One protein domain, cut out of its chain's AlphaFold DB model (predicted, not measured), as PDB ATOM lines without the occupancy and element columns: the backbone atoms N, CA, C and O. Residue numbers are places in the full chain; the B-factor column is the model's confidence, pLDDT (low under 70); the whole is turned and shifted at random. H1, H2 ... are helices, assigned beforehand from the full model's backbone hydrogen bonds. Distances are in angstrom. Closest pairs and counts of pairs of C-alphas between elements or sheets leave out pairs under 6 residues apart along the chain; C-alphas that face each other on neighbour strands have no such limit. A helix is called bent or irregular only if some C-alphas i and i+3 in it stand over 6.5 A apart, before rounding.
ATOM      1  N   LEU A   2     141.098 132.646 168.406       78.00
ATOM      2  CA  LEU A   2     142.523 133.016 168.371       78.00
ATOM      3  C   LEU A   2     143.326 132.231 167.318       78.00
ATOM      4  O   LEU A   2     143.964 132.831 166.464       78.00
ATOM      5  N   THR A   3     143.195 130.902 167.282       81.75
ATOM      6  CA  THR A   3     143.851 130.042 166.278       81.75
ATOM      7  C   THR A   3     143.488 130.406 164.835       81.75
ATOM      8  O   THR A   3     144.318 130.268 163.946       81.75
ATOM      9  N   ALA A   4     142.270 130.904 164.594       83.62
ATOM     10  CA  ALA A   4     141.852 131.347 163.265       83.62
ATOM     11  C   ALA A   4     142.535 132.667 162.871       83.62
ATOM     12  O   ALA A   4     142.961 132.801 161.729       83.62
ATOM     13  N   ILE A   5     142.710 133.603 163.815       83.56
ATOM     14  CA  ILE A   5     143.484 134.834 163.588       83.56
ATOM     15  C   ILE A   5     144.953 134.512 163.350       83.56
ATOM     16  O   ILE A   5     145.528 135.001 162.387       83.56
ATOM     17  N   LEU A   6     145.552 133.662 164.185       85.19
ATOM     18  CA  LEU A   6     146.940 133.234 164.010       85.19
ATOM     19  C   LEU A   6     147.130 132.506 162.670       85.19
ATOM     20  O   LEU A   6     148.118 132.740 161.978       85.19
ATOM     21  N   GLY A   7     146.157 131.686 162.262       87.44
ATOM     22  CA  GLY A   7     146.128 131.059 160.942       87.44
ATOM     23  C   GLY A   7     146.052 132.083 159.808       87.44
ATOM     24  O   GLY A   7     146.849 132.019 158.875       87.44
ATOM     25  N   ALA A   8     145.151 133.066 159.901       87.12
ATOM     26  CA  ALA A   8     145.019 134.138 158.914       87.12
ATOM     27  C   ALA A   8     146.288 135.002 158.825       87.12
ATOM     28  O   ALA A   8     146.779 135.254 157.725       87.12
ATOM     29  N   LEU A   9     146.869 135.386 159.966       87.06
ATOM     30  CA  LEU A   9     148.166 136.059 160.036       87.06
ATOM     31  C   LEU A   9     149.255 135.207 159.389       87.06
ATOM     32  O   LEU A   9     150.046 135.735 158.615       87.06
ATOM     33  N   GLY A  10     149.272 133.895 159.630       89.12
ATOM     34  CA  GLY A  10     150.221 132.971 159.010       89.12
ATOM     35  C   GLY A  10     150.110 132.956 157.484       89.12
ATOM     36  O   GLY A  10     151.123 133.065 156.794       89.12
ATOM     37  N   VAL A  11     148.886 132.913 156.947       91.38
ATOM     38  CA  VAL A  11     148.629 132.972 155.497       91.38
ATOM     39  C   VAL A  11     149.075 134.312 154.907       91.38
ATOM     40  O   VAL A  11     149.777 134.328 153.895       91.38
ATOM     41  N   ILE A  12     148.730 135.432 155.548       89.50
ATOM     42  CA  ILE A  12     149.142 136.775 155.108       89.50
ATOM     43  C   ILE A  12     150.668 136.906 155.149       89.50
ATOM     44  O   ILE A  12     151.266 137.403 154.196       89.50
ATOM     45  N   THR A  13     151.309 136.404 156.206       91.38
ATOM     46  CA  THR A  13     152.771 136.406 156.359       91.38
ATOM     47  C   THR A  13     153.434 135.602 155.255       91.38
ATOM     48  O   THR A  13     154.396 136.076 154.655       91.38
ATOM     49  N   ALA A  14     152.924 134.407 154.950       91.69
ATOM     50  CA  ALA A  14     153.446 133.576 153.873       91.69
ATOM     51  C   ALA A  14     153.298 134.278 152.513       91.69
ATOM     52  O   ALA A  14     154.267 134.378 151.759       91.69
ATOM     53  N   GLY A  15     152.120 134.841 152.225       92.62
ATOM     54  CA  GLY A  15     151.876 135.615 151.008       92.62
ATOM     55  C   GLY A  15     152.827 136.807 150.878       92.62
ATOM     56  O   GLY A  15     153.534 136.933 149.882       92.62
ATOM     57  N   TYR A  16     152.928 137.629 151.920       91.75
ATOM     58  CA  TYR A  16     153.841 138.769 151.952       91.75
ATOM     59  C   TYR A  16     155.307 138.344 151.786       91.75
ATOM     60  O   TYR A  16     156.022 138.892 150.948       91.75
ATOM     61  N   THR A  17     155.748 137.322 152.525       92.25
ATOM     62  CA  THR A  17     157.130 136.821 152.482       92.25
ATOM     63  C   THR A  17     157.483 136.290 151.100       92.25
ATOM     64  O   THR A  17     158.573 136.566 150.608       92.25
ATOM     65  N   THR A  18     156.583 135.561 150.434       92.19
ATOM     66  CA  THR A  18     156.851 135.056 149.077       92.19
ATOM     67  C   THR A  18     157.021 136.194 148.074       92.19
ATOM     68  O   THR A  18     157.969 136.165 147.288       92.19
ATOM     69  N   VAL A  19     156.170 137.224 148.127       92.94
ATOM     70  CA  VAL A  19     156.298 138.420 147.278       92.94
ATOM     71  C   VAL A  19     157.603 139.155 147.579       92.94
ATOM     72  O   VAL A  19     158.368 139.427 146.656       92.94
ATOM     73  N   TYR A  20     157.895 139.401 148.857       90.69
ATOM     74  CA  TYR A  20     159.102 140.095 149.299       90.69
ATOM     75  C   TYR A  20     160.384 139.359 148.890       90.69
ATOM     76  O   TYR A  20     161.287 139.953 148.307       90.69
ATOM     77  N   VAL A  21     160.465 138.045 149.128       90.25
ATOM     78  CA  VAL A  21     161.628 137.221 148.763       90.25
ATOM     79  C   VAL A  21     161.796 137.155 147.248       90.25
ATOM     80  O   VAL A  21     162.923 137.236 146.756       90.25
ATOM     81  N   ASN A  22     160.706 137.022 146.491       91.81
ATOM     82  CA  ASN A  22     160.772 137.000 145.032       91.81
ATOM     83  C   ASN A  22     161.261 138.336 144.468       91.81
ATOM     84  O   ASN A  22     162.111 138.339 143.576       91.81
ATOM     85  N   ASP A  23     160.762 139.453 144.995       89.69
ATOM     86  CA  ASP A  23     161.200 140.786 144.589       89.69
ATOM     87  C   ASP A  23     162.668 141.034 144.962       89.69
ATOM     88  O   ASP A  23     163.477 141.415 144.111       89.69
ATOM     89  N   PHE A  24     163.055 140.678 146.189       87.06
ATOM     90  CA  PHE A  24     164.433 140.781 146.659       87.06
ATOM     91  C   PHE A  24     165.398 139.953 145.807       87.06
ATOM     92  O   PHE A  24     166.483 140.427 145.485       87.06
ATOM     93  N   ARG A  25     165.027 138.729 145.407       87.44
ATOM     94  CA  ARG A  25     165.874 137.872 144.555       87.44
ATOM     95  C   ARG A  25     166.032 138.431 143.143       87.44
ATOM     96  O   ARG A  25     167.122 138.314 142.590       87.44
ATOM     97  N   LYS A  26     164.980 139.028 142.572       89.00
ATOM     98  CA  LYS A  26     165.006 139.621 141.223       89.00
ATOM     99  C   LYS A  26     165.819 140.911 141.162       89.00
ATOM    100  O   LYS A  26     166.515 141.135 140.181       89.00
ATOM    101  N   HIS A  27     165.758 141.725 142.213       86.50
ATOM    102  CA  HIS A  27     166.398 143.042 142.265       86.50
ATOM    103  C   HIS A  27     167.630 143.078 143.183       86.50
ATOM    104  O   HIS A  27     168.072 144.151 143.603       86.50
ATOM    105  N   ARG A  28     168.197 141.909 143.514       78.56
ATOM    106  CA  ARG A  28     169.353 141.815 144.408       78.56
ATOM    107  C   ARG A  28     170.570 142.473 143.770       78.56
ATOM    108  O   ARG A  28     171.124 141.967 142.801       78.56
ATOM    109  N   ASP A  29     171.055 143.524 144.414       80.12
ATOM    110  CA  ASP A  29     172.329 144.147 144.082       80.12
ATOM    111  C   ASP A  29     173.395 143.740 145.111       80.12
ATOM    112  O   ASP A  29     173.334 144.119 146.286       80.12
ATOM    113  N   ALA A  30     174.377 142.947 144.675       73.69
ATOM    114  CA  ALA A  30     175.475 142.484 145.524       73.69
ATOM    115  C   ALA A  30     176.346 143.639 146.052       73.69
ATOM    116  O   ALA A  30     176.892 143.532 147.153       73.69
ATOM    117  N   SER A  31     176.407 144.767 145.335       70.75
ATOM    118  CA  SER A  31     177.116 145.983 145.761       70.75
ATOM    119  C   SER A  31     176.507 146.594 147.033       70.75
ATOM    120  O   SER A  31     177.197 147.210 147.847       70.75
ATOM    121  N   LYS A  32     175.212 146.353 147.285       76.06
ATOM    122  CA  LYS A  32     174.470 146.893 148.438       76.06
ATOM    123  C   LYS A  32     174.418 145.951 149.643       76.06
ATOM    124  O   LYS A  32     173.692 146.222 150.601       76.06
ATOM    125  N   ALA A  33     175.212 144.878 149.663       76.12
ATOM    126  CA  ALA A  33     175.223 143.914 150.770       76.12
ATOM    127  C   ALA A  33     175.514 144.559 152.141       76.12
ATOM    128  O   ALA A  33     174.946 144.154 153.156       76.12
ATOM    129  N   ASN A  34     176.363 145.591 152.177       78.19
ATOM    130  CA  ASN A  34     176.692 146.299 153.415       78.19
ATOM    131  C   ASN A  34     175.525 147.181 153.911       78.19
ATOM    132  O   ASN A  34     175.261 147.263 155.110       78.19
ATOM    133  N   VAL A  35     174.766 147.773 152.980       79.88
ATOM    134  CA  VAL A  35     173.536 148.528 153.278       79.88
ATOM    135  C   VAL A  35     172.464 147.593 153.832       79.88
ATOM    136  O   VAL A  35     171.817 147.934 154.814       79.88
ATOM    137  N   PHE A  36     172.333 146.387 153.274       80.06
ATOM    138  CA  PHE A  36     171.402 145.373 153.773       80.06
ATOM    139  C   PHE A  36     171.712 144.947 155.216       80.06
ATOM    140  O   PHE A  36     170.821 144.950 156.061       80.06
ATOM    141  N   ARG A  37     172.981 144.650 155.532       83.19
ATOM    142  CA  ARG A  37     173.400 144.317 156.909       83.19
ATOM    143  C   ARG A  37     173.145 145.464 157.883       83.19
ATOM    144  O   ARG A  37     172.657 145.236 158.983       83.19
ATOM    145  N   THR A  38     173.449 146.691 157.460       85.38
ATOM    146  CA  THR A  38     173.188 147.889 158.267       85.38
ATOM    147  C   THR A  38     171.686 148.065 158.503       85.38
ATOM    148  O   THR A  38     171.277 148.315 159.628       85.38
ATOM    149  N   GLY A  39     170.858 147.870 157.473       85.69
ATOM    150  CA  GLY A  39     169.401 147.936 157.571       85.69
ATOM    151  C   GLY A  39     168.813 146.896 158.526       85.69
ATOM    152  O   GLY A  39     167.965 147.249 159.335       85.69
ATOM    153  N   LEU A  40     169.309 145.652 158.503       86.44
ATOM    154  CA  LEU A  40     168.908 144.619 159.467       86.44
ATOM    155  C   LEU A  40     169.237 145.015 160.909       86.44
ATOM    156  O   LEU A  40     168.420 144.813 161.802       86.44
ATOM    157  N   PHE A  41     170.420 145.587 161.137       88.44
ATOM    158  CA  PHE A  41     170.824 146.038 162.466       88.44
ATOM    159  C   PHE A  41     169.976 147.217 162.958       88.44
ATOM    160  O   PHE A  41     169.549 147.222 164.110       88.44
ATOM    161  N   ILE A  42     169.693 148.184 162.077       89.62
ATOM    162  CA  ILE A  42     168.788 149.299 162.380       89.62
ATOM    163  C   ILE A  42     167.408 148.751 162.739       89.62
ATOM    164  O   ILE A  42     166.941 149.035 163.835       89.62
ATOM    165  N   GLY A  43     166.820 147.915 161.873       89.69
ATOM    166  CA  GLY A  43     165.511 147.291 162.084       89.69
ATOM    167  C   GLY A  43     165.422 146.593 163.437       89.69
ATOM    168  O   GLY A  43     164.558 146.928 164.239       89.69
ATOM    169  N   PHE A  44     166.394 145.730 163.750       89.94
ATOM    170  CA  PHE A  44     166.456 145.030 165.034       89.94
ATOM    171  C   PHE A  44     166.405 145.979 166.240       89.94
ATOM    172  O   PHE A  44     165.623 145.754 167.162       89.94
ATOM    173  N   ILE A  45     167.203 147.053 166.235       90.62
ATOM    174  CA  ILE A  45     167.192 148.035 167.328       90.62
ATOM    175  C   ILE A  45     165.848 148.761 167.377       90.62
ATOM    176  O   ILE A  45     165.261 148.896 168.444       90.62
ATOM    177  N   THR A  46     165.357 149.238 166.238       90.31
ATOM    178  CA  THR A  46     164.145 150.063 166.178       90.31
ATOM    179  C   THR A  46     162.880 149.277 166.510       90.31
ATOM    180  O   THR A  46     161.992 149.825 167.150       90.31
ATOM    181  N   ASP A  47     162.814 147.993 166.157       90.75
ATOM    182  CA  ASP A  47     161.699 147.101 166.500       90.75
ATOM    183  C   ASP A  47     161.768 146.647 167.962       90.75
ATOM    184  O   ASP A  47     160.742 146.504 168.624       90.75
ATOM    185  N   PHE A  48     162.973 146.492 168.520       88.12
ATOM    186  CA  PHE A  48     163.130 146.312 169.963       88.12
ATOM    187  C   PHE A  48     162.652 147.550 170.735       88.12
ATOM    188  O   PHE A  48     161.917 147.432 171.715       88.12
ATOM    189  N   LEU A  49     163.029 148.745 170.268       85.62
ATOM    190  CA  LEU A  49     162.546 150.017 170.806       85.62
ATOM    191  C   LEU A  49     161.020 150.150 170.671       85.62
ATOM    192  O   LEU A  49     160.367 150.680 171.567       85.62
ATOM    193  N   ASP A  50     160.435 149.641 169.588       85.25
ATOM    194  CA  ASP A  50     158.984 149.579 169.398       85.25
ATOM    195  C   ASP A  50     158.300 148.671 170.423       85.25
ATOM    196  O   ASP A  50     157.333 149.090 171.052       85.25
ATOM    197  N   ALA A  51     158.863 147.489 170.689       81.81
ATOM    198  CA  ALA A  51     158.334 146.557 171.684       81.81
ATOM    199  C   ALA A  51     158.293 147.138 173.112       81.81
ATOM    200  O   ALA A  51     157.427 146.759 173.898       81.81
ATOM    201  N   ILE A  52     159.203 148.059 173.450       79.12
ATOM    202  CA  ILE A  52     159.195 148.788 174.735       79.12
ATOM    203  C   ILE A  52     158.423 150.118 174.675       79.12
ATOM    204  O   ILE A  52     158.331 150.828 175.674       79.12
ATOM    205  N   GLY A  53     157.875 150.468 173.510       73.31
ATOM    206  CA  GLY A  53     156.958 151.586 173.309       73.31
ATOM    207  C   GLY A  53     157.536 152.905 172.811       73.31
ATOM    208  O   GLY A  53     156.845 153.918 172.854       73.31
ATOM    209  N   VAL A  54     158.764 152.911 172.292       77.31
ATOM    210  CA  VAL A  54     159.401 154.104 171.702       77.31
ATOM    211  C   VAL A  54     158.984 154.329 170.240       77.31
ATOM    212  O   VAL A  54     158.985 155.463 169.772       77.31
ATOM    213  N   GLY A  55     158.604 153.282 169.508       79.00
ATOM    214  CA  GLY A  55     158.158 153.391 168.116       79.00
ATOM    215  C   GLY A  55     159.258 153.135 167.076       79.00
ATOM    216  O   GLY A  55     160.263 153.853 167.017       79.00
ATOM    217  N   SER A  56     159.042 152.170 166.180       85.69
ATOM    218  CA  SER A  56     159.994 151.817 165.109       85.69
ATOM    219  C   SER A  56     160.025 152.842 163.970       85.69
ATOM    220  O   SER A  56     161.089 153.247 163.513       85.69
ATOM    221  N   PHE A  57     158.869 153.347 163.534       85.69
ATOM    222  CA  PHE A  57     158.783 154.254 162.379       85.69
ATOM    223  C   PHE A  57     159.550 155.569 162.582       85.69
ATOM    224  O   PHE A  57     160.252 156.029 161.677       85.69
ATOM    225  N   ALA A  58     159.440 156.172 163.770       81.62
ATOM    226  CA  ALA A  58     160.108 157.432 164.076       81.62
ATOM    227  C   ALA A  58     161.622 157.254 164.235       81.62
ATOM    228  O   ALA A  58     162.402 158.024 163.668       81.62
ATOM    229  N   THR A  59     162.039 156.211 164.954       86.56
ATOM    230  CA  THR A  59     163.454 155.913 165.195       86.56
ATOM    231  C   THR A  59     164.166 155.499 163.907       86.56
ATOM    232  O   THR A  59     165.219 156.061 163.593       86.56
ATOM    233  N   THR A  60     163.565 154.633 163.086       89.38
ATOM    234  CA  THR A  60     164.095 154.271 161.762       89.38
ATOM    235  C   THR A  60     164.182 155.487 160.851       89.38
ATOM    236  O   THR A  60     165.215 155.701 160.217       89.38
ATOM    237  N   THR A  61     163.146 156.334 160.810       87.69
ATOM    238  CA  THR A  61     163.178 157.561 159.997       87.69
ATOM    239  C   THR A  61     164.326 158.478 160.408       87.69
ATOM    240  O   THR A  61     165.070 158.941 159.543       87.69
ATOM    241  N   ALA A  62     164.510 158.709 161.711       85.62
ATOM    242  CA  ALA A  62     165.606 159.527 162.216       85.62
ATOM    243  C   ALA A  62     166.966 158.948 161.796       85.62
ATOM    244  O   ALA A  62     167.783 159.655 161.205       85.62
ATOM    245  N   ILE A  63     167.189 157.649 162.016       88.06
ATOM    246  CA  ILE A  63     168.454 156.989 161.668       88.06
ATOM    247  C   ILE A  63     168.724 157.065 160.161       88.06
ATOM    248  O   ILE A  63     169.839 157.403 159.759       88.06
ATOM    249  N   LEU A  64     167.724 156.797 159.315       87.81
ATOM    250  CA  LEU A  64     167.873 156.862 157.859       87.81
ATOM    251  C   LEU A  64     168.180 158.285 157.380       87.81
ATOM    252  O   LEU A  64     169.058 158.463 156.542       87.81
ATOM    253  N   LYS A  65     167.528 159.304 157.950       82.88
ATOM    254  CA  LYS A  65     167.772 160.714 157.607       82.88
ATOM    255  C   LYS A  65     169.142 161.222 158.052       82.88
ATOM    256  O   LYS A  65     169.748 162.020 157.338       82.88
ATOM    257  N   PHE A  66     169.643 160.770 159.201       83.25
ATOM    258  CA  PHE A  66     170.981 161.133 159.681       83.25
ATOM    259  C   PHE A  66     172.098 160.293 159.044       83.25
ATOM    260  O   PHE A  66     173.263 160.705 159.031       83.25
ATOM    261  N   SER A  67     171.773 159.129 158.476       79.94
ATOM    262  CA  SER A  67     172.744 158.264 157.813       79.94
ATOM    263  C   SER A  67     173.107 158.787 156.425       79.94
ATOM    264  O   SER A  67     172.384 158.615 155.450       79.94
ATOM    265  N   LYS A  68     174.321 159.333 156.284       66.94
ATOM    266  CA  LYS A  68     174.865 159.765 154.980       66.94
ATOM    267  C   LYS A  68     175.033 158.627 153.958       66.94
ATOM    268  O   LYS A  68     175.268 158.895 152.785       66.94
ATOM    269  N   LYS A  69     174.973 157.362 154.395       66.62
ATOM    270  CA  LYS A  69     175.239 156.176 153.561       66.62
ATOM    271  C   LYS A  69     173.974 155.549 152.967       66.62
ATOM    272  O   LYS A  69     174.094 154.726 152.064       66.62
ATOM    273  N   ILE A  70     172.787 155.900 153.469       71.19
ATOM    274  CA  ILE A  70     171.513 155.295 153.062       71.19
ATOM    275  C   ILE A  70     170.562 156.421 152.663       71.19
ATOM    276  O   ILE A  70     169.901 157.006 153.510       71.19
ATOM    277  N   ASN A  71     170.514 156.742 151.370       70.88
ATOM    278  CA  ASN A  71     169.616 157.773 150.859       70.88
ATOM    279  C   ASN A  71     168.358 157.123 150.272       70.88
ATOM    280  O   ASN A  71     168.414 156.497 149.211       70.88
ATOM    281  N   VAL A  72     167.241 157.251 150.985       79.44
ATOM    282  CA  VAL A  72     165.917 156.831 150.517       79.44
ATOM    283  C   VAL A  72     165.148 158.097 150.140       79.44
ATOM    284  O   VAL A  72     165.010 158.967 150.998       79.44
ATOM    285  N   PRO A  73     164.639 158.216 148.898       82.69
ATOM    286  CA  PRO A  73     163.789 159.336 148.513       82.69
ATOM    287  C   PRO A  73     162.603 159.478 149.466       82.69
ATOM    288  O   PRO A  73     161.968 158.482 149.818       82.69
ATOM    289  N   ASP A  74     162.253 160.703 149.838       80.38
ATOM    290  CA  ASP A  74     161.269 160.939 150.902       80.38
ATOM    291  C   ASP A  74     159.882 160.452 150.509       80.38
ATOM    292  O   ASP A  74     159.126 159.952 151.338       80.38
ATOM    293  N   LYS A  75     159.581 160.501 149.210       82.25
ATOM    294  CA  LYS A  75     158.360 159.921 148.654       82.25
ATOM    295  C   LYS A  75     158.259 158.403 148.874       82.25
ATOM    296  O   LYS A  75     157.154 157.879 148.975       82.25
ATOM    297  N   LEU A  76     159.389 157.696 148.923       85.44
ATOM    298  CA  LEU A  76     159.454 156.241 149.114       85.44
ATOM    299  C   LEU A  76     159.606 155.841 150.584       85.44
ATOM    300  O   LEU A  76     159.439 154.665 150.916       85.44
ATOM    301  N   LEU A  77     159.912 156.792 151.464       87.00
ATOM    302  CA  LEU A  77     160.204 156.525 152.864       87.00
ATOM    303  C   LEU A  77     159.023 155.864 153.606       87.00
ATOM    304  O   LEU A  77     159.260 154.820 154.214       87.00
ATOM    305  N   PRO A  78     157.755 156.324 153.493       85.69
ATOM    306  CA  PRO A  78     156.632 155.655 154.160       85.69
ATOM    307  C   PRO A  78     156.449 154.196 153.728       85.69
ATOM    308  O   PRO A  78     156.202 153.321 154.558       85.69
ATOM    309  N   GLY A  79     156.601 153.915 152.430       87.38
ATOM    310  CA  GLY A  79     156.518 152.552 151.900       87.38
ATOM    311  C   GLY A  79     157.684 151.682 152.371       87.38
ATOM    312  O   GLY A  79     157.481 150.531 152.746       87.38
ATOM    313  N   THR A  80     158.889 152.254 152.424       89.25
ATOM    314  CA  THR A  80     160.095 151.568 152.907       89.25
ATOM    315  C   THR A  80     159.940 151.143 154.364       89.25
ATOM    316  O   THR A  80     160.250 150.002 154.689       89.25
ATOM    317  N   LEU A  81     159.412 152.018 155.225       88.94
ATOM    318  CA  LEU A  81     159.165 151.711 156.637       88.94
ATOM    319  C   LEU A  81     158.124 150.597 156.802       88.94
ATOM    320  O   LEU A  81     158.365 149.640 157.531       88.94
ATOM    321  N   ASN A  82     157.006 150.671 156.069       89.12
ATOM    322  CA  ASN A  82     155.975 149.628 156.104       89.12
ATOM    323  C   ASN A  82     156.527 148.264 155.673       89.12
ATOM    324  O   ASN A  82     156.217 147.251 156.290       89.12
ATOM    325  N   VAL A  83     157.369 148.228 154.638       89.31
ATOM    326  CA  VAL A  83     157.993 146.985 154.169       89.31
ATOM    327  C   VAL A  83     159.044 146.475 155.159       89.31
ATOM    328  O   VAL A  83     159.076 145.283 155.452       89.31
ATOM    329  N   ALA A  84     159.887 147.357 155.698       89.06
ATOM    330  CA  ALA A  84     160.953 146.979 156.623       89.06
ATOM    331  C   ALA A  84     160.411 146.376 157.929       89.06
ATOM    332  O   ALA A  84     160.956 145.384 158.408       89.06
ATOM    333  N   HIS A  85     159.324 146.939 158.463       90.69
ATOM    334  CA  HIS A  85     158.774 146.560 159.765       90.69
ATOM    335  C   HIS A  85     157.617 145.551 159.691       90.69
ATOM    336  O   HIS A  85     157.190 145.053 160.726       90.69
ATOM    337  N   ALA A  86     157.126 145.175 158.501       90.50
ATOM    338  CA  ALA A  86     155.998 144.244 158.369       90.50
ATOM    339  C   ALA A  86     156.243 142.880 159.044       90.50
ATOM    340  O   ALA A  86     155.429 142.431 159.848       90.50
ATOM    341  N   LEU A  87     157.362 142.216 158.736       90.81
ATOM    342  CA  LEU A  87     157.684 140.905 159.320       90.81
ATOM    343  C   LEU A  87     157.978 140.977 160.831       90.81
ATOM    344  O   LEU A  87     157.432 140.144 161.565       90.81
ATOM    345  N   PRO A  88     158.775 141.950 161.320       90.69
ATOM    346  CA  PRO A  88     158.917 142.202 162.753       90.69
ATOM    347  C   PRO A  88     157.574 142.399 163.465       90.69
ATOM    348  O   PRO A  88     157.296 141.683 164.425       90.69
ATOM    349  N   MET A  89     156.696 143.256 162.931       88.50
ATOM    350  CA  MET A  89     155.388 143.554 163.529       88.50
ATOM    351  C   MET A  89     154.475 142.334 163.581       88.50
ATOM    352  O   MET A  89     153.798 142.107 164.584       88.50
ATOM    353  N   ILE A  90     154.466 141.503 162.537       89.75
ATOM    354  CA  ILE A  90     153.697 140.258 162.569       89.75
ATOM    355  C   ILE A  90     154.272 139.300 163.622       89.75
ATOM    356  O   ILE A  90     153.517 138.682 164.370       89.75
ATOM    357  N   THR A  91     155.598 139.209 163.731       89.38
ATOM    358  CA  THR A  91     156.259 138.386 164.756       89.38
ATOM    359  C   THR A  91     155.898 138.866 166.165       89.38
ATOM    360  O   THR A  91     155.518 138.054 167.007       89.38
ATOM    361  N   GLN A  92     155.932 140.179 166.410       87.50
ATOM    362  CA  GLN A  92     155.477 140.781 167.666       87.50
ATOM    363  C   GLN A  92     154.000 140.470 167.924       87.50
ATOM    364  O   GLN A  92     153.657 140.069 169.030       87.50
ATOM    365  N   ALA A  93     153.133 140.557 166.911       88.38
ATOM    366  CA  ALA A  93     151.723 140.200 167.052       88.38
ATOM    367  C   ALA A  93     151.535 138.725 167.444       88.38
ATOM    368  O   ALA A  93     150.747 138.434 168.342       88.38
ATOM    369  N   PHE A  94     152.282 137.793 166.840       87.56
ATOM    370  CA  PHE A  94     152.261 136.379 167.232       87.56
ATOM    371  C   PHE A  94     152.672 136.186 168.695       87.56
ATOM    372  O   PHE A  94     152.008 135.443 169.415       87.56
ATOM    373  N   LEU A  95     153.735 136.850 169.150       87.06
ATOM    374  CA  LEU A  95     154.200 136.743 170.535       87.06
ATOM    375  C   LEU A  95     153.188 137.354 171.516       87.06
ATOM    376  O   LEU A  95     152.787 136.698 172.478       87.06
ATOM    377  N   SER A  96     152.711 138.565 171.235       84.50
ATOM    378  CA  SER A  96     151.797 139.308 172.106       84.50
ATOM    379  C   SER A  96     150.418 138.662 172.204       84.50
ATOM    380  O   SER A  96     149.881 138.559 173.301       84.50
ATOM    381  N   LEU A  97     149.856 138.161 171.099       85.69
ATOM    382  CA  LEU A  97     148.542 137.501 171.106       85.69
ATOM    383  C   LEU A  97     148.547 136.144 171.826       85.69
ATOM    384  O   LEU A  97     147.488 135.678 172.239       85.69
ATOM    385  N   ASN A  98     149.709 135.498 171.963       81.38
ATOM    386  CA  ASN A  98     149.843 134.288 172.779       81.38
ATOM    387  C   ASN A  98     150.085 134.610 174.261       81.38
ATOM    388  O   ASN A  98     149.674 133.837 175.122       81.38
ATOM    389  N   ALA A  99     150.743 135.731 174.563       84.00
ATOM    390  CA  ALA A  99     151.053 136.137 175.931       84.00
ATOM    391  C   ALA A  99     149.895 136.874 176.629       84.00
ATOM    392  O   ALA A  99     149.773 136.808 177.850       84.00
ATOM    393  N   ILE A 100     149.057 137.586 175.869       80.06
ATOM    394  CA  ILE A 100     148.069 138.531 176.391       80.06
ATOM    395  C   ILE A 100     146.666 138.153 175.898       80.06
ATOM    396  O   ILE A 100     146.412 138.052 174.699       80.06
ATOM    397  N   SER A 101     145.727 137.983 176.834       79.12
ATOM    398  CA  SER A 101     144.334 137.630 176.529       79.12
ATOM    399  C   SER A 101     143.494 138.870 176.215       79.12
ATOM    400  O   SER A 101     143.007 139.526 177.131       79.12
ATOM    401  N   VAL A 102     143.279 139.163 174.931       82.69
ATOM    402  CA  VAL A 102     142.479 140.309 174.454       82.69
ATOM    403  C   VAL A 102     141.083 139.862 174.003       82.69
ATOM    404  O   VAL A 102     140.926 138.784 173.424       82.69
ATOM    405  N   ASP A 103     140.067 140.698 174.230       87.62
ATOM    406  CA  ASP A 103     138.725 140.493 173.686       87.62
ATOM    407  C   ASP A 103     138.745 140.473 172.151       87.62
ATOM    408  O   ASP A 103     139.217 141.390 171.474       87.62
ATOM    409  N   MET A 104     138.180 139.406 171.595       84.44
ATOM    410  CA  MET A 104     138.264 139.103 170.171       84.44
ATOM    411  C   MET A 104     137.460 140.085 169.314       84.44
ATOM    412  O   MET A 104     137.854 140.398 168.190       84.44
ATOM    413  N   THR A 105     136.336 140.573 169.839       87.25
ATOM    414  CA  THR A 105     135.460 141.520 169.133       87.25
ATOM    415  C   THR A 105     136.158 142.867 168.992       87.25
ATOM    416  O   THR A 105     136.223 143.440 167.901       87.25
ATOM    417  N   THR A 106     136.752 143.330 170.087       88.88
ATOM    418  CA  THR A 106     137.577 144.536 170.139       88.88
ATOM    419  C   THR A 106     138.755 144.422 169.174       88.88
ATOM    420  O   THR A 106     138.902 145.259 168.285       88.88
ATOM    421  N   LEU A 107     139.525 143.334 169.261       87.94
ATOM    422  CA  LEU A 107     140.687 143.102 168.405       87.94
ATOM    423  C   LEU A 107     140.325 143.109 166.912       87.94
ATOM    424  O   LEU A 107     140.927 143.846 166.131       87.94
ATOM    425  N   LEU A 108     139.328 142.318 166.501       89.50
ATOM    426  CA  LEU A 108     138.936 142.219 165.091       89.50
ATOM    427  C   LEU A 108     138.385 143.538 164.554       89.50
ATOM    428  O   LEU A 108     138.739 143.937 163.446       89.50
ATOM    429  N   SER A 109     137.546 144.228 165.329       91.19
ATOM    430  CA  SER A 109     136.980 145.511 164.902       91.19
ATOM    431  C   SER A 109     138.056 146.585 164.719       91.19
ATOM    432  O   SER A 109     138.038 147.293 163.713       91.19
ATOM    433  N   MET A 110     139.041 146.654 165.621       91.06
ATOM    434  CA  MET A 110     140.168 147.584 165.518       91.06
ATOM    435  C   MET A 110     141.085 147.236 164.341       91.06
ATOM    436  O   MET A 110     141.441 148.137 163.583       91.06
ATOM    437  N   ILE A 111     141.396 145.950 164.121       89.62
ATOM    438  CA  ILE A 111     142.189 145.502 162.963       89.62
ATOM    439  C   ILE A 111     141.489 145.882 161.658       89.62
ATOM    440  O   ILE A 111     142.100 146.512 160.799       89.62
ATOM    441  N   ILE A 112     140.207 145.533 161.506       92.56
ATOM    442  CA  ILE A 112     139.443 145.847 160.289       92.56
ATOM    443  C   ILE A 112     139.413 147.360 160.073       92.56
ATOM    444  O   ILE A 112     139.669 147.825 158.963       92.56
ATOM    445  N   SER A 113     139.164 148.130 161.131       94.25
ATOM    446  CA  SER A 113     139.138 149.588 161.060       94.25
ATOM    447  C   SER A 113     140.471 150.178 160.586       94.25
ATOM    448  O   SER A 113     140.501 150.963 159.635       94.25
ATOM    449  N   ALA A 114     141.584 149.744 161.184       92.06
ATOM    450  CA  ALA A 114     142.923 150.189 160.811       92.06
ATOM    451  C   ALA A 114     143.296 149.775 159.381       92.06
ATOM    452  O   ALA A 114     143.868 150.576 158.642       92.06
ATOM    453  N   VAL A 115     142.925 148.564 158.950       91.81
ATOM    454  CA  VAL A 115     143.145 148.092 157.575       91.81
ATOM    455  C   VAL A 115     142.400 148.974 156.576       91.81
ATOM    456  O   VAL A 115     143.019 149.466 155.632       91.81
ATOM    457  N   VAL A 116     141.109 149.241 156.792       94.75
ATOM    458  CA  VAL A 116     140.316 150.105 155.900       94.75
ATOM    459  C   VAL A 116     140.880 151.529 155.881       94.75
ATOM    460  O   VAL A 116     141.062 152.101 154.803       94.75
ATOM    461  N   GLY A 117     141.225 152.080 157.048       93.44
ATOM    462  CA  GLY A 117     141.876 153.384 157.161       93.44
ATOM    463  C   GLY A 117     143.189 153.443 156.380       93.44
ATOM    464  O   GLY A 117     143.396 154.357 155.581       93.44
ATOM    465  N   SER A 118     144.045 152.429 156.529       91.81
ATOM    466  CA  SER A 118     145.326 152.348 155.820       91.81
ATOM    467  C   SER A 118     145.162 152.201 154.306       91.81
ATOM    468  O   SER A 118     145.903 152.815 153.542       91.81
ATOM    469  N   TRP A 119     144.151 151.468 153.839       92.62
ATOM    470  CA  TRP A 119     143.884 151.321 152.410       92.62
ATOM    471  C   TRP A 119     143.528 152.667 151.768       92.62
ATOM    472  O   TRP A 119     144.084 153.051 150.734       92.62
ATOM    473  N   ILE A 120     142.648 153.428 152.425       93.50
ATOM    474  CA  ILE A 120     142.246 154.768 151.982       93.50
ATOM    475  C   ILE A 120     143.426 155.740 152.088       93.50
ATOM    476  O   ILE A 120     143.745 156.436 151.119       93.50
ATOM    477  N   GLY A 121     144.115 155.759 153.233       90.81
ATOM    478  CA  GLY A 121     145.268 156.621 153.475       90.81
ATOM    479  C   GLY A 121     146.381 156.400 152.453       90.81
ATOM    480  O   GLY A 121     146.922 157.364 151.914       90.81
ATOM    481  N   ALA A 122     146.707 155.149 152.122       88.62
ATOM    482  CA  ALA A 122     147.737 154.815 151.140       88.62
ATOM    483  C   ALA A 122     147.352 155.300 149.735       88.62
ATOM    484  O   ALA A 122     148.191 155.840 149.007       88.62
ATOM    485  N   GLY A 123     146.072 155.181 149.368       88.38
ATOM    486  CA  GLY A 123     145.538 155.713 148.114       88.38
ATOM    487  C   GLY A 123     145.648 157.237 147.993       88.38
ATOM    488  O   GLY A 123     145.783 157.749 146.880       88.38
ATOM    489  N   ILE A 124     145.629 157.961 149.117       90.69
ATOM    490  CA  ILE A 124     145.830 159.417 149.167       90.69
ATOM    491  C   ILE A 124     147.324 159.750 149.128       90.69
ATOM    492  O   ILE A 124     147.759 160.475 148.233       90.69
ATOM    493  N   ILE A 125     148.121 159.201 150.054       87.81
ATOM    494  CA  ILE A 125     149.554 159.512 150.204       87.81
ATOM    495  C   ILE A 125     150.342 159.185 148.932       87.81
ATOM    496  O   ILE A 125     151.171 159.989 148.503       87.81
ATOM    497  N   SER A 126     150.045 158.064 148.269       85.69
ATOM    498  CA  SER A 126     150.725 157.661 147.025       85.69
ATOM    499  C   SER A 126     150.558 158.657 145.868       85.69
ATOM    500  O   SER A 126     151.421 158.735 144.989       85.69
ATOM    501  N   LYS A 127     149.476 159.447 145.873       88.50
ATOM    502  CA  LYS A 127     149.171 160.457 144.848       88.50
ATOM    503  C   LYS A 127     149.738 161.838 145.179       88.50
ATOM    504  O   LYS A 127     149.693 162.730 144.332       88.50
ATOM    505  N   LEU A 128     150.258 162.046 146.389       87.38
ATOM    506  CA  LEU A 128     150.795 163.338 146.793       87.38
ATOM    507  C   LEU A 128     152.174 163.607 146.159       87.38
ATOM    508  O   LEU A 128     152.983 162.692 145.974       87.38
ATOM    509  N   PRO A 129     152.482 164.878 145.841       89.88
ATOM    510  CA  PRO A 129     153.837 165.280 145.490       89.88
ATOM    511  C   PRO A 129     154.763 165.129 146.702       89.88
ATOM    512  O   PRO A 129     154.338 165.291 147.846       89.88
ATOM    513  N   GLU A 130     156.048 164.889 146.448       87.31
ATOM    514  CA  GLU A 130     157.055 164.598 147.479       87.31
ATOM    515  C   GLU A 130     157.098 165.640 148.606       87.31
ATOM    516  O   GLU A 130     157.075 165.271 149.774       87.31
ATOM    517  N   LYS A 131     157.026 166.938 148.276       87.88
ATOM    518  CA  LYS A 131     156.974 168.018 149.281       87.88
ATOM    519  C   LYS A 131     155.797 167.884 150.251       87.88
ATOM    520  O   LYS A 131     155.932 168.203 151.428       87.88
ATOM    521  N   LYS A 132     154.633 167.435 149.768       87.75
ATOM    522  CA  LYS A 132     153.463 167.223 150.631       87.75
ATOM    523  C   LYS A 132     153.647 165.978 151.491       87.75
ATOM    524  O   LYS A 132     153.338 166.048 152.669       87.75
ATOM    525  N   VAL A 133     154.213 164.896 150.945       86.38
ATOM    526  CA  VAL A 133     154.557 163.694 151.729       86.38
ATOM    527  C   VAL A 133     155.533 164.048 152.851       86.38
ATOM    528  O   VAL A 133     155.271 163.714 153.998       86.38
ATOM    529  N   GLN A 134     156.592 164.804 152.553       84.94
ATOM    530  CA  GLN A 134     157.555 165.302 153.542       84.94
ATOM    531  C   GLN A 134     156.890 166.127 154.644       84.94
ATOM    532  O   GLN A 134     157.171 165.908 155.818       84.94
ATOM    533  N   LEU A 135     156.007 167.063 154.279       87.69
ATOM    534  CA  LEU A 135     155.301 167.885 155.257       87.69
ATOM    535  C   LEU A 135     154.392 167.028 156.140       87.69
ATOM    536  O   LEU A 135     154.423 167.168 157.360       87.69
ATOM    537  N   THR A 136     153.616 166.122 155.537       86.50
ATOM    538  CA  THR A 136     152.743 165.210 156.280       86.50
ATOM    539  C   THR A 136     153.562 164.339 157.225       86.50
ATOM    540  O   THR A 136     153.241 164.326 158.406       86.50
ATOM    541  N   MET A 137     154.645 163.711 156.748       85.44
ATOM    542  CA  MET A 137     155.588 162.931 157.563       85.44
ATOM    543  C   MET A 137     156.215 163.759 158.689       85.44
ATOM    544  O   MET A 137     156.344 163.281 159.810       85.44
ATOM    545  N   GLY A 138     156.616 165.002 158.418       84.50
ATOM    546  CA  GLY A 138     157.237 165.873 159.412       84.50
ATOM    547  C   GLY A 138     156.281 166.216 160.553       84.50
ATOM    548  O   GLY A 138     156.629 166.045 161.719       84.50
ATOM    549  N   VAL A 139     155.054 166.634 160.222       86.19
ATOM    550  CA  VAL A 139     154.001 166.927 161.213       86.19
ATOM    551  C   VAL A 139     153.639 165.669 162.006       86.19
ATOM    552  O   VAL A 139     153.533 165.703 163.229       86.19
ATOM    553  N   ALA A 140     153.511 164.549 161.305       81.81
ATOM    554  CA  ALA A 140     153.274 163.225 161.854       81.81
ATOM    555  C   ALA A 140     154.305 162.799 162.911       81.81
ATOM    556  O   ALA A 140     153.960 162.413 164.033       81.81
ATOM    557  N   LEU A 141     155.582 162.870 162.545       80.50
ATOM    558  CA  LEU A 141     156.695 162.476 163.398       80.50
ATOM    559  C   LEU A 141     156.868 163.440 164.570       80.50
ATOM    560  O   LEU A 141     157.144 162.987 165.677       80.50
ATOM    561  N   ALA A 142     156.641 164.741 164.364       83.81
ATOM    562  CA  ALA A 142     156.633 165.722 165.445       83.81
ATOM    563  C   ALA A 142     155.528 165.421 166.469       83.81
ATOM    564  O   ALA A 142     155.799 165.388 167.667       83.81
ATOM    565  N   GLY A 143     154.307 165.129 166.010       80.44
ATOM    566  CA  GLY A 143     153.210 164.714 166.887       80.44
ATOM    567  C   GLY A 143     153.535 163.432 167.658       80.44
ATOM    568  O   GLY A 143     153.351 163.375 168.869       80.44
ATOM    569  N   THR A 144     154.107 162.435 166.977       76.62
ATOM    570  CA  THR A 144     154.542 161.177 167.609       76.62
ATOM    571  C   THR A 144     155.612 161.427 168.673       76.62
ATOM    572  O   THR A 144     155.514 160.891 169.772       76.62
ATOM    573  N   ALA A 145     156.600 162.281 168.393       79.38
ATOM    574  CA  ALA A 145     157.640 162.641 169.352       79.38
ATOM    575  C   ALA A 145     157.061 163.326 170.600       79.38
ATOM    576  O   ALA A 145     157.455 162.990 171.714       79.38
ATOM    577  N   VAL A 146     156.095 164.236 170.431       82.62
ATOM    578  CA  VAL A 146     155.393 164.869 171.559       82.62
ATOM    579  C   VAL A 146     154.662 163.821 172.398       82.62
ATOM    580  O   VAL A 146     154.821 163.817 173.614       82.62
ATOM    581  N   LEU A 147     153.917 162.904 171.772       78.25
ATOM    582  CA  LEU A 147     153.206 161.835 172.485       78.25
ATOM    583  C   LEU A 147     154.161 160.919 173.261       78.25
ATOM    584  O   LEU A 147     153.905 160.614 174.423       78.25
ATOM    585  N   LEU A 148     155.286 160.534 172.655       76.69
ATOM    586  CA  LEU A 148     156.313 159.721 173.309       76.69
ATOM    587  C   LEU A 148     156.905 160.424 174.535       76.69
ATOM    588  O   LEU A 148     157.032 159.809 175.591       76.69
ATOM    589  N   VAL A 149     157.229 161.716 174.418       81.31
ATOM    590  CA  VAL A 149     157.757 162.515 175.535       81.31
ATOM    591  C   VAL A 149     156.718 162.649 176.647       81.31
ATOM    592  O   VAL A 149     157.045 162.436 177.810       81.31
ATOM    593  N   LEU A 150     155.460 162.953 176.313       81.31
ATOM    594  CA  LEU A 150     154.384 163.052 177.303       81.31
ATOM    595  C   LEU A 150     154.148 161.722 178.029       81.31
ATOM    596  O   LEU A 150     153.977 161.723 179.249       81.31
ATOM    597  N   GLY A 151     154.190 160.601 177.303       75.06
ATOM    598  CA  GLY A 151     154.093 159.261 177.879       75.06
ATOM    599  C   GLY A 151     155.257 158.942 178.822       75.06
ATOM    600  O   GLY A 151     155.029 158.484 179.938       75.06
ATOM    601  N   GLN A 152     156.496 159.249 178.426       75.88
ATOM    602  CA  GLN A 152     157.683 159.029 179.267       75.88
ATOM    603  C   GLN A 152     157.721 159.923 180.512       75.88
ATOM    604  O   GLN A 152     158.210 159.497 181.556       75.88
ATOM    605  N   LEU A 153     157.194 161.146 180.422       81.50
ATOM    606  CA  LEU A 153     157.077 162.071 181.554       81.50
ATOM    607  C   LEU A 153     155.906 161.738 182.494       81.50
ATOM    608  O   LEU A 153     155.716 162.434 183.489       81.50
ATOM    609  N   GLY A 154     155.100 160.714 182.185       74.69
ATOM    610  CA  GLY A 154     153.911 160.356 182.964       74.69
ATOM    611  C   GLY A 154     152.785 161.394 182.887       74.69
ATOM    612  O   GLY A 154     151.871 161.373 183.707       74.69
ATOM    613  N   LEU A 155     152.845 162.311 181.916       75.69
ATOM    614  CA  LEU A 155     151.835 163.353 181.690       75.69
ATOM    615  C   LEU A 155     150.648 162.848 180.856       75.69
ATOM    616  O   LEU A 155     149.650 163.552 180.713       75.69
ATOM    617  N   MET A 156     150.753 161.634 180.317       67.62
ATOM    618  CA  MET A 156     149.664 160.893 179.690       67.62
ATOM    619  C   MET A 156     149.428 159.573 180.435       67.62
ATOM    620  O   MET A 156     150.398 158.978 180.914       67.62
ATOM    621  N   PRO A 157     148.173 159.088 180.513       62.78
ATOM    622  CA  PRO A 157     147.893 157.741 180.999       62.78
ATOM    623  C   PRO A 157     148.702 156.740 180.169       62.78
ATOM    624  O   PRO A 157     148.569 156.691 178.947       62.78
ATOM    625  N   SER A 158     149.590 155.983 180.811       56.16
ATOM    626  CA  SER A 158     150.380 154.955 180.134       56.16
ATOM    627  C   SER A 158     149.560 153.669 180.047       56.16
ATOM    628  O   SER A 158     149.671 152.773 180.879       56.16
ATOM    629  N   GLY A 159     148.709 153.595 179.023       63.44
ATOM    630  CA  GLY A 159     147.870 152.433 178.736       63.44
ATOM    631  C   GLY A 159     146.587 152.346 179.567       63.44
ATOM    632  O   GLY A 159     146.182 153.286 180.254       63.44
ATOM    633  N   GLY A 160     145.928 151.189 179.481       66.19
ATOM    634  CA  GLY A 160     144.704 150.877 180.214       66.19
ATOM    635  C   GLY A 160     144.612 149.391 180.559       66.19
ATOM    636  O   GLY A 160     145.073 148.541 179.807       66.19
ATOM    637  N   GLU A 161     143.987 149.074 181.695       68.25
ATOM    638  CA  GLU A 161     143.794 147.687 182.169       68.25
ATOM    639  C   GLU A 161     142.689 146.934 181.405       68.25
ATOM    640  O   GLU A 161     142.441 145.748 181.627       68.25
ATOM    641  N   ALA A 162     141.971 147.632 180.522       76.69
ATOM    642  CA  ALA A 162     140.845 147.070 179.802       76.69
ATOM    643  C   ALA A 162     141.322 146.121 178.697       76.69
ATOM    644  O   ALA A 162     141.832 146.546 177.665       76.69
ATOM    645  N   MET A 163     141.048 144.829 178.876       79.50
ATOM    646  CA  MET A 163     141.313 143.803 177.861       79.50
ATOM    647  C   MET A 163     140.272 143.781 176.728       79.50
ATOM    648  O   MET A 163     140.414 143.015 175.778       79.50
ATOM    649  N   GLY A 164     139.225 144.605 176.815       80.94
ATOM    650  CA  GLY A 164     138.175 144.734 175.811       80.94
ATOM    651  C   GLY A 164     137.398 146.042 175.951       80.94
ATOM    652  O   GLY A 164     137.289 146.609 177.041       80.94
ATOM    653  N   LEU A 165     136.855 146.523 174.835       84.31
ATOM    654  CA  LEU A 165     136.080 147.756 174.733       84.31
ATOM    655  C   LEU A 165     134.625 147.414 174.391       84.31
ATOM    656  O   LEU A 165     134.350 146.595 173.520       84.31
ATOM    657  N   ALA A 166     133.674 148.081 175.046       86.50
ATOM    658  CA  ALA A 166     132.245 147.918 174.781       86.50
ATOM    659  C   ALA A 166     131.536 149.275 174.659       86.50
ATOM    660  O   ALA A 166     131.994 150.292 175.193       86.50
ATOM    661  N   GLY A 167     130.402 149.290 173.951       88.50
ATOM    662  CA  GLY A 167     129.557 150.475 173.786       88.50
ATOM    663  C   GLY A 167     130.296 151.656 173.149       88.50
ATOM    664  O   GLY A 167     131.014 151.498 172.163       88.50
ATOM    665  N   GLY A 168     130.143 152.852 173.725       88.75
ATOM    666  CA  GLY A 168     130.749 154.078 173.192       88.75
ATOM    667  C   GLY A 168     132.280 154.047 173.117       88.75
ATOM    668  O   GLY A 168     132.851 154.587 172.173       88.75
ATOM    669  N   LYS A 169     132.955 153.357 174.049       86.12
ATOM    670  CA  LYS A 169     134.424 153.248 174.038       86.12
ATOM    671  C   LYS A 169     134.931 152.447 172.836       86.12
ATOM    672  O   LYS A 169     135.944 152.807 172.248       86.12
ATOM    673  N   LEU A 170     134.193 151.408 172.432       88.12
ATOM    674  CA  LEU A 170     134.517 150.625 171.238       88.12
ATOM    675  C   LEU A 170     134.399 151.477 169.971       88.12
ATOM    676  O   LEU A 170     135.261 151.403 169.103       88.12
ATOM    677  N   ILE A 171     133.377 152.333 169.885       89.62
ATOM    678  CA  ILE A 171     133.203 153.248 168.746       89.62
ATOM    679  C   ILE A 171     134.383 154.220 168.651       89.62
ATOM    680  O   ILE A 171     134.942 154.391 167.568       89.62
ATOM    681  N   VAL A 172     134.799 154.814 169.775       89.31
ATOM    682  CA  VAL A 172     135.975 155.699 169.815       89.31
ATOM    683  C   VAL A 172     137.237 154.946 169.391       89.31
ATOM    684  O   VAL A 172     137.961 155.440 168.533       89.31
ATOM    685  N   GLY A 173     137.454 153.731 169.903       88.75
ATOM    686  CA  GLY A 173     138.591 152.890 169.516       88.75
ATOM    687  C   GLY A 173     138.600 152.521 168.029       88.75
ATOM    688  O   GLY A 173     139.656 152.540 167.397       88.75
ATOM    689  N   ILE A 174     137.430 152.245 167.440       92.25
ATOM    690  CA  ILE A 174     137.276 151.962 166.005       92.25
ATOM    691  C   ILE A 174     137.607 153.206 165.179       92.25
ATOM    692  O   ILE A 174     138.449 153.125 164.285       92.25
ATOM    693  N   VAL A 175     136.987 154.352 165.469       92.50
ATOM    694  CA  VAL A 175     137.224 155.604 164.723       92.50
ATOM    695  C   VAL A 175     138.678 156.053 164.872       92.50
ATOM    696  O   VAL A 175     139.318 156.431 163.893       92.50
ATOM    697  N   GLY A 176     139.224 155.946 166.080       90.56
ATOM    698  CA  GLY A 176     140.624 156.207 166.368       90.56
ATOM    699  C   GLY A 176     141.553 155.326 165.536       90.56
ATOM    700  O   GLY A 176     142.404 155.850 164.823       90.56
ATOM    701  N   ASN A 177     141.349 154.003 165.530       91.50
ATOM    702  CA  ASN A 177     142.160 153.090 164.716       91.50
ATOM    703  C   ASN A 177     142.018 153.313 163.215       91.50
ATOM    704  O   ASN A 177     142.993 153.139 162.491       91.50
ATOM    705  N   PHE A 178     140.849 153.732 162.736       93.25
ATOM    706  CA  PHE A 178     140.683 154.112 161.336       93.25
ATOM    707  C   PHE A 178     141.617 155.272 160.970       93.25
ATOM    708  O   PHE A 178     142.357 155.204 159.986       93.25
ATOM    709  N   ILE A 179     141.613 156.331 161.787       89.88
ATOM    710  CA  ILE A 179     142.447 157.519 161.574       89.88
ATOM    711  C   ILE A 179     143.925 157.151 161.705       89.88
ATOM    712  O   ILE A 179     144.719 157.502 160.834       89.88
ATOM    713  N   LEU A 180     144.296 156.410 162.751       88.06
ATOM    714  CA  LEU A 180     145.673 155.965 162.959       88.06
ATOM    715  C   LEU A 180     146.153 155.056 161.822       88.06
ATOM    716  O   LEU A 180     147.268 155.229 161.338       88.06
ATOM    717  N   GLY A 181     145.302 154.157 161.325       89.12
ATOM    718  CA  GLY A 181     145.589 153.326 160.159       89.12
ATOM    719  C   GLY A 181     145.851 154.163 158.907       89.12
ATOM    720  O   GLY A 181     146.819 153.911 158.189       89.12
ATOM    721  N   ALA A 182     145.050 155.206 158.670       89.19
ATOM    722  CA  ALA A 182     145.275 156.141 157.567       89.19
ATOM    723  C   ALA A 182     146.565 156.957 157.737       89.19
ATOM    724  O   ALA A 182     147.265 157.210 156.762       89.19
ATOM    725  N   LEU A 183     146.900 157.349 158.964       85.19
ATOM    726  CA  LEU A 183     148.112 158.096 159.295       85.19
ATOM    727  C   LEU A 183     149.386 157.242 159.208       85.19
ATOM    728  O   LEU A 183     150.452 157.760 158.869       85.19
ATOM    729  N   MET A 184     149.285 155.932 159.437       85.44
ATOM    730  CA  MET A 184     150.416 155.005 159.329       85.44
ATOM    731  C   MET A 184     151.004 154.948 157.916       85.44
ATOM    732  O   MET A 184     152.211 154.782 157.722       85.44
ATOM    733  N   THR A 185     150.177 155.195 156.904       84.44
ATOM    734  CA  THR A 185     150.611 155.250 155.501       84.44
ATOM    735  C   THR A 185     151.428 156.506 155.202       84.44
ATOM    736  O   THR A 185     152.184 156.532 154.232       84.44
ATOM    737  N   ALA A 186     151.316 157.526 156.056       81.00
ATOM    738  CA  ALA A 186     152.134 158.727 156.049       81.00
ATOM    739  C   ALA A 186     153.372 158.600 156.954       81.00
ATOM    740  O   ALA A 186     153.999 159.608 157.257       81.00
ATOM    741  N   GLY A 187     153.732 157.390 157.396       71.44
ATOM    742  CA  GLY A 187     154.950 157.129 158.168       71.44
ATOM    743  C   GLY A 187     154.826 157.331 159.682       71.44
ATOM    744  O   GLY A 187     155.853 157.375 160.356       71.44
ATOM    745  N   ILE A 188     153.609 157.446 160.226       73.81
ATOM    746  CA  ILE A 188     153.369 157.424 161.680       73.81
ATOM    747  C   ILE A 188     153.346 155.974 162.168       73.81
ATOM    748  O   ILE A 188     152.588 155.163 161.655       73.81
ATOM    749  N   GLY A 189     154.127 155.629 163.189       70.38
ATOM    750  CA  GLY A 189     153.959 154.331 163.849       70.38
ATOM    751  C   GLY A 189     152.623 154.281 164.595       70.38
ATOM    752  O   GLY A 189     152.305 155.213 165.329       70.38
ATOM    753  N   LEU A 190     151.847 153.206 164.435       73.69
ATOM    754  CA  LEU A 190     150.543 153.052 165.099       73.69
ATOM    755  C   LEU A 190     150.670 152.894 166.628       73.69
ATOM    756  O   LEU A 190     149.755 153.261 167.358       73.69
ATOM    757  N   TYR A 191     151.804 152.370 167.111       71.50
ATOM    758  CA  TYR A 191     151.986 151.929 168.497       71.50
ATOM    759  C   TYR A 191     151.800 153.050 169.530       71.50
ATOM    760  O   TYR A 191     150.887 152.990 170.350       71.50
ATOM    761  N   ALA A 192     152.629 154.099 169.483       67.38
ATOM    762  CA  ALA A 192     152.598 155.165 170.487       67.38
ATOM    763  C   ALA A 192     151.257 155.932 170.526       67.38
ATOM    764  O   ALA A 192     150.721 156.121 171.617       67.38
ATOM    765  N   PRO A 193     150.650 156.313 169.381       69.94
ATOM    766  CA  PRO A 193     149.317 156.913 169.379       69.94
ATOM    767  C   PRO A 193     148.212 155.972 169.869       69.94
ATOM    768  O   PRO A 193     147.258 156.438 170.481       69.94
ATOM    769  N   CYS A 194     148.321 154.665 169.604       73.38
ATOM    770  CA  CYS A 194     147.332 153.694 170.067       73.38
ATOM    771  C   CYS A 194     147.438 153.434 171.576       73.38
ATOM    772  O   CYS A 194     146.417 153.231 172.214       73.38
ATOM    773  N   MET A 195     148.643 153.469 172.152       69.75
ATOM    774  CA  MET A 195     148.853 153.338 173.602       69.75
ATOM    775  C   MET A 195     148.360 154.554 174.399       69.75
ATOM    776  O   MET A 195     148.099 154.436 175.594       69.75
ATOM    777  N   ALA A 196     148.272 155.719 173.754       66.19
ATOM    778  CA  ALA A 196     147.783 156.954 174.363       66.19
ATOM    779  C   ALA A 196     146.244 157.080 174.363       66.19
ATOM    780  O   ALA A 196     145.721 158.024 174.957       66.19
ATOM    781  N   MET A 197     145.538 156.188 173.660       63.78
ATOM    782  CA  MET A 197     144.077 156.175 173.501       63.78
ATOM    783  C   MET A 197     143.424 155.190 174.466       63.78
ATOM    784  O   MET A 197     142.377 155.564 175.039       63.78
TER     785      MET A 197
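This is residues 2 to 197 of the 197 residues of the protein "Probable membrane transporter protein" of Terrisporobacter glycolicus (UniProt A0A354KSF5). Long helices stand round short helical pieces: H1 with H4b on one side, H6 on the opposite side, H2 on a third, and the side-by-side pair H5 and H7 on the fourth, with H4a and H8 nearest the middle. Residues 21 to 33, of which 21 to 26 belong to H1 and 30 to 33 to H2, stick out. The printed part, all helix, has 196 residues with eight named helices, H1 to H8 in order, and no named strand. It is compact, with a radius of gyration of the C-alphas of 17.2 A and spans of 54 by 37 by 31 A.

Find C-alpha 2 at (142.523, 133.016, 168.371); from there H1, residues 2 to 26, runs 35.9 A. H2, residues 30 to 51, 31.5 A, is irregular: C-alphas 31 and 34 are 7.7 A apart. H3 is residues 56 to 66. H4, residues 77 to 99, assigned as one helix by its hydrogen bonds, is bent, with C-alphas 84 and 87 7.4 A apart; its arms are H4a, residues 77 to 84, and H4b, residues 87 to 99. Then come H5, residues 104 to 125, 30.7 A; H6, residues 130 to 152, 32.3 A; H7, residues 168 to 184; and H8, residues 191 to 195, ending at C-alpha 195 (148.853, 153.338, 173.602).

Look at H2, whose residues 42 to 50 alone touch H3 in a hairpin, closest at the C-alphas of Thr 46 and Ser 56, 4.6 A. H3 touches H4a at C-alphas 57 and 81, 6.3 A. H4b touches H1 at C-alphas 94 and 6, 7.0 A. H5 touches H7 at C-alphas 121 and 182, 4.1 A. H6 touches H8, with residues 144 to 148 alone, at C-alphas 148 and 192, 6.5 A. Backbone O i to N i+4 pairs are within hydrogen-bond range throughout, but for H2 with 16 of 18.

The C-alphas farthest apart, of Ser 31 and Gly 167, are 55.4 A apart. The printed part has no cut; residues 153 to 167 form the long link from H6 to H7. Look for pLDDT under 70 at residues 68 to 69, 156 to 161, 192 to 193 and 195 to 197.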